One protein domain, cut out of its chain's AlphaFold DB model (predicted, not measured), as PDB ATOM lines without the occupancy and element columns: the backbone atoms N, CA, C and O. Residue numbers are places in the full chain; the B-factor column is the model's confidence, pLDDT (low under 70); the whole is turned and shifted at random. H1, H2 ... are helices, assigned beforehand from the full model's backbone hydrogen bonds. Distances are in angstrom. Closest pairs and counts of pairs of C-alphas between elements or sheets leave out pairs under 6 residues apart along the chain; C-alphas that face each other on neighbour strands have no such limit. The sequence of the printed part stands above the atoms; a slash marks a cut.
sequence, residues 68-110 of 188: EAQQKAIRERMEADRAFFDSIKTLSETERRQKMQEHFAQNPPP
ATOM      1  N   GLU A  68      88.936 139.973 128.477       66.81
ATOM      2  CA  GLU A  68      87.508 139.706 128.207       66.81
ATOM      3  C   GLU A  68      86.577 140.816 128.717       66.81
ATOM      4  O   GLU A  68      85.602 141.169 128.055       66.81
ATOM      5  N   ALA A  69      86.920 141.437 129.850       65.38
ATOM      6  CA  ALA A  69      86.195 142.583 130.392       65.38
ATOM      7  C   ALA A  69      86.179 143.796 129.437       65.38
ATOM      8  O   ALA A  69      85.154 144.460 129.301       65.38
ATOM      9  N   GLN A  70      87.284 144.068 128.733       62.84
ATOM     10  CA  GLN A  70      87.360 145.131 127.725       62.84
ATOM     11  C   GLN A  70      86.678 144.732 126.416       62.84
ATOM     12  O   GLN A  70      86.010 145.567 125.815       62.84
ATOM     13  N   GLN A  71      86.779 143.470 125.990       64.25
ATOM     14  CA  GLN A  71      86.056 142.996 124.804       64.25
ATOM     15  C   GLN A  71      84.540 143.122 124.982       64.25
ATOM     16  O   GLN A  71      83.847 143.587 124.077       64.25
ATOM     17  N   LYS A  72      84.031 142.743 126.161       72.44
ATOM     18  CA  LYS A  72      82.614 142.864 126.504       72.44
ATOM     19  C   LYS A  72      82.169 144.326 126.521       72.44
ATOM     20  O   LYS A  72      81.199 144.655 125.850       72.44
ATOM     21  N   ALA A  73      82.932 145.207 127.171       68.12
ATOM     22  CA  ALA A  73      82.633 146.640 127.202       68.12
ATOM     23  C   ALA A  73      82.637 147.284 125.801       68.12
ATOM     24  O   ALA A  73      81.774 148.101 125.491       68.12
ATOM     25  N   ILE A  74      83.575 146.900 124.926       65.69
ATOM     26  CA  ILE A  74      83.627 147.387 123.537       65.69
ATOM     27  C   ILE A  74      82.432 146.864 122.734       65.69
ATOM     28  O   ILE A  74      81.843 147.612 121.957       65.69
ATOM     29  N   ARG A  75      82.053 145.596 122.919       70.06
ATOM     30  CA  ARG A  75      80.908 144.995 122.226       70.06
ATOM     31  C   ARG A  75      79.591 145.647 122.648       70.06
ATOM     32  O   ARG A  75      78.818 146.018 121.776       70.06
ATOM     33  N   GLU A  76      79.387 145.850 123.947       73.75
ATOM     34  CA  GLU A  76      78.217 146.550 124.493       73.75
ATOM     35  C   GLU A  76      78.153 148.001 124.001       73.75
ATOM     36  O   GLU A  76      77.087 148.478 123.617       73.75
ATOM     37  N   ARG A  77      79.301 148.690 123.916       68.19
ATOM     38  CA  ARG A  77      79.379 150.042 123.347       68.19
ATOM     39  C   ARG A  77      79.002 150.058 121.864       68.19
ATOM     40  O   ARG A  77      78.191 150.880 121.464       68.19
ATOM     41  N   MET A  78      79.531 149.130 121.063       70.38
ATOM     42  CA  MET A  78      79.199 149.032 119.635       70.38
ATOM     43  C   MET A  78      77.729 148.675 119.393       70.38
ATOM     44  O   MET A  78      77.138 149.128 118.414       70.38
ATOM     45  N   GLU A  79      77.135 147.858 120.259       75.56
ATOM     46  CA  GLU A  79      75.717 147.512 120.197       75.56
ATOM     47  C   GLU A  79      74.829 148.706 120.567       75.56
ATOM     48  O   GLU A  79      73.874 148.999 119.845       75.56
ATOM     49  N   ALA A  80      75.189 149.451 121.618       72.88
ATOM     50  CA  ALA A  80      74.514 150.688 121.999       72.88
ATOM     51  C   ALA A  80      74.614 151.756 120.898       72.88
ATOM     52  O   ALA A  80      73.601 152.347 120.525       72.88
ATOM     53  N   ASP A  81      75.802 151.938 120.311       69.94
ATOM     54  CA  ASP A  81      76.021 152.850 119.188       69.94
ATOM     55  C   ASP A  81      75.176 152.422 117.976       69.94
ATOM     56  O   ASP A  81      74.518 153.251 117.349       69.94
ATOM     57  N   ARG A  82      75.126 151.122 117.655       75.38
ATOM     58  CA  ARG A  82      74.306 150.595 116.553       75.38
ATOM     59  C   ARG A  82      72.815 150.843 116.776       75.38
ATOM     60  O   ARG A  82      72.150 151.332 115.865       75.38
ATOM     61  N   ALA A  83      72.303 150.548 117.969       78.00
ATOM     62  CA  ALA A  83      70.909 150.802 118.329       78.00
ATOM     63  C   ALA A  83      70.580 152.303 118.282       78.00
ATOM     64  O   ALA A  83      69.519 152.698 117.795       78.00
ATOM     65  N   PHE A  84      71.516 153.153 118.713       78.62
ATOM     66  CA  PHE A  84      71.410 154.600 118.582       78.62
ATOM     67  C   PHE A  84      71.329 155.030 117.109       78.62
ATOM     68  O   PHE A  84      70.390 155.738 116.735       78.62
ATOM     69  N   PHE A  85      72.239 154.556 116.252       76.56
ATOM     70  CA  PHE A  85      72.225 154.864 114.819       76.56
ATOM     71  C   PHE A  85      70.954 154.374 114.123       76.56
ATOM     72  O   PHE A  85      70.430 155.068 113.252       76.56
ATOM     73  N   ASP A  86      70.422 153.218 114.515       79.12
ATOM     74  CA  ASP A  86      69.143 152.732 114.002       79.12
ATOM     75  C   ASP A  86      67.974 153.627 114.453       79.12
ATOM     76  O   ASP A  86      67.096 153.933 113.648       79.12
ATOM     77  N   SER A  87      68.008 154.150 115.685       76.94
ATOM     78  CA  SER A  87      66.972 155.052 116.217       76.94
ATOM     79  C   SER A  87      66.914 156.425 115.537       76.94
ATOM     80  O   SER A  87      65.871 157.079 115.563       76.94
ATOM     81  N   ILE A  88      68.019 156.880 114.933       77.62
ATOM     82  CA  ILE A  88      68.097 158.195 114.282       77.62
ATOM     83  C   ILE A  88      67.881 158.141 112.764       77.62
ATOM     84  O   ILE A  88      67.787 159.195 112.135       77.62
ATOM     85  N   LYS A  89      67.785 156.946 112.160       79.06
ATOM     86  CA  LYS A  89      67.532 156.780 110.713       79.06
ATOM     87  C   LYS A  89      66.164 157.298 110.275       79.06
ATOM     88  O   LYS A  89      66.006 157.672 109.118       79.06
ATOM     89  N   THR A  90      65.192 157.301 111.179       76.88
ATOM     90  CA  THR A  90      63.814 157.738 110.918       76.88
ATOM     91  C   THR A  90      63.568 159.204 111.284       76.88
ATOM     92  O   THR A  90      62.477 159.711 111.034       76.88
ATOM     93  N   LEU A  91      64.560 159.884 111.874       76.81
ATOM     94  CA  LEU A  91      64.457 161.275 112.320       76.81
ATOM     95  C   LEU A  91      64.799 162.263 111.202       76.81
ATOM     96  O   LEU A  91      65.561 161.950 110.283       76.81
ATOM     97  N   SER A  92      64.288 163.492 111.323       77.69
ATOM     98  CA  SER A  92      64.703 164.602 110.460       77.69
ATOM     99  C   SER A  92      66.185 164.949 110.673       77.69
ATOM    100  O   SER A  92      66.767 164.679 111.724       77.69
ATOM    101  N   GLU A  93      66.831 165.567 109.681       65.75
ATOM    102  CA  GLU A  93      68.269 165.872 109.734       65.75
ATOM    103  C   GLU A  93      68.665 166.774 110.918       65.75
ATOM    104  O   GLU A  93      69.729 166.588 111.518       65.75
ATOM    105  N   THR A  94      67.787 167.702 111.296       72.50
ATOM    106  CA  THR A  94      67.937 168.573 112.466       72.50
ATOM    107  C   THR A  94      67.861 167.800 113.783       72.50
ATOM    108  O   THR A  94      68.753 167.937 114.619       72.50
ATOM    109  N   GLU A  95      66.865 166.928 113.952       73.81
ATOM    110  CA  GLU A  95      66.701 166.114 115.167       73.81
ATOM    111  C   GLU A  95      67.805 165.062 115.296       73.81
ATOM    112  O   GLU A  95      68.313 164.796 116.386       73.81
ATOM    113  N   ARG A  96      68.235 164.500 114.163       73.81
ATOM    114  CA  ARG A  96      69.369 163.583 114.077       73.81
ATOM    115  C   ARG A  96      70.653 164.240 114.579       73.81
ATOM    116  O   ARG A  96      71.378 163.623 115.356       73.81
ATOM    117  N   ARG A  97      70.942 165.480 114.160       71.06
ATOM    118  CA  ARG A  97      72.125 166.225 114.627       71.06
ATOM    119  C   ARG A  97      72.074 166.491 116.127       71.06
ATOM    120  O   ARG A  97      73.075 166.264 116.799       71.06
ATOM    121  N   GLN A  98      70.920 166.906 116.640       72.75
ATOM    122  CA  GLN A  98      70.744 167.161 118.065       72.75
ATOM    123  C   GLN A  98      70.940 165.884 118.896       72.75
ATOM    124  O   GLN A  98      71.754 165.873 119.816       72.75
ATOM    125  N   LYS A  99      70.303 164.770 118.510       74.50
ATOM    126  CA  LYS A  99      70.492 163.486 119.199       74.50
ATOM    127  C   LYS A  99      71.918 162.956 119.107       74.50
ATOM    128  O   LYS A  99      72.403 162.379 120.071       74.50
ATOM    129  N   MET A 100      72.607 163.139 117.977       76.75
ATOM    130  CA  MET A 100      74.029 162.782 117.861       76.75
ATOM    131  C   MET A 100      74.878 163.605 118.821       76.75
ATOM    132  O   MET A 100      75.738 163.056 119.506       76.75
ATOM    133  N   GLN A 101      74.620 164.906 118.905       75.19
ATOM    134  CA  GLN A 101      75.342 165.795 119.802       75.19
ATOM    135  C   GLN A 101      75.125 165.409 121.271       75.19
ATOM    136  O   GLN A 101      76.093 165.328 122.023       75.19
ATOM    137  N   GLU A 102      73.891 165.088 121.661       74.06
ATOM    138  CA  GLU A 102      73.558 164.597 123.004       74.06
ATOM    139  C   GLU A 102      74.205 163.233 123.294       74.06
ATOM    140  O   GLU A 102      74.814 163.044 124.349       74.06
ATOM    141  N   HIS A 103      74.148 162.301 122.339       75.56
ATOM    142  CA  HIS A 103      74.720 160.965 122.482       75.56
ATOM    143  C   HIS A 103      76.244 161.001 122.634       75.56
ATOM    144  O   HIS A 103      76.774 160.366 123.542       75.56
ATOM    145  N   PHE A 104      76.962 161.776 121.813       76.19
ATOM    146  CA  PHE A 104      78.420 161.914 121.925       76.19
ATOM    147  C   PHE A 104      78.863 162.791 123.103       76.19
ATOM    148  O   PHE A 104      79.989 162.632 123.573       76.19
ATOM    149  N   ALA A 105      78.002 163.678 123.614       74.12
ATOM    150  CA  ALA A 105      78.263 164.397 124.861       74.12
ATOM    151  C   ALA A 105      78.196 163.464 126.082       74.12
ATOM    152  O   ALA A 105      79.011 163.581 126.993       74.12
ATOM    153  N   GLN A 106      77.251 162.520 126.089       72.56
ATOM    154  CA  GLN A 106      77.098 161.531 127.164       72.56
ATOM    155  C   GLN A 106      78.069 160.351 127.020       72.56
ATOM    156  O   GLN A 106      78.527 159.792 128.013       72.56
ATOM    157  N   ASN A 107      78.410 159.995 125.783       66.94
ATOM    158  CA  ASN A 107      79.265 158.871 125.433       66.94
ATOM    159  C   ASN A 107      80.399 159.359 124.524       66.94
ATOM    160  O   ASN A 107      80.379 159.088 123.316       66.94
ATOM    161  N   PRO A 108      81.413 160.056 125.076       65.81
ATOM    162  CA  PRO A 108      82.515 160.569 124.279       65.81
ATOM    163  C   PRO A 108      83.230 159.410 123.578       65.81
ATOM    164  O   PRO A 108      83.448 158.357 124.200       65.81
ATOM    165  N   PRO A 109      83.575 159.556 122.286       57.97
ATOM    166  CA  PRO A 109      84.313 158.524 121.582       57.97
ATOM    167  C   PRO A 109      85.648 158.276 122.301       57.97
ATOM    168  O   PRO A 109      86.249 159.221 122.826       57.97
ATOM    169  N   PRO A 110      86.115 157.017 122.366       53.91
ATOM    170  CA  PRO A 110      87.393 156.700 122.986       53.91
ATOM    171  C   PRO A 110      88.503 157.499 122.296       53.91
ATOM    172  O   PRO A 110      88.727 157.369 121.094       53.91
TER     173      PRO A 110
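This is residues 68 to 110 of the 188 residues of an uncharacterized protein of Verrucomicrobia bacterium 61-8 (UniProt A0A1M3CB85). Two helices make a narrow V: the long H1 forms one arm, and the shorter H2 folds back from its last residues, with the arms coming close only near the link. Residues 68 to 76 of H1 stick out beyond the rest. The printed part has 43 residues with two named helices, H1 then H2, and no named strand; its class is all helix. It is a loose rod, with a radius of gyration of the C-alphas of 11.8 A and spans of 38 by 18 by 10 A.

H1, residues 68 to 88, and H2, residues 93 to 106, are close but not clearly touching, with 2 pairs of C-alphas within 8 A. Their closest C-alphas, those of Ile 88 and Arg 96, are 5.5 A apart. The helices run opposite ways at a shallow tilt of 22 degrees, 16.7 A from centre to centre. In H1 and H2 every O i to N i+4 pair is within hydrogen-bond range.

H1 measures 30.2 A from C-alpha 68 at (87.508, 139.706, 128.207) to C-alpha 88. H2 measures 20.0 A and ends with C-alpha 106 at (77.098, 161.531, 127.164).

The C-alphas of Glu 68 and Thr 94 are the two farthest apart, at 38.3 A. The link from H1 to H2 is tight, and the printed part has no cut. The mean pLDDT of the printed part is 71.9, with 13 residues under 70, among them residues 68 to 71 and 107 to 110.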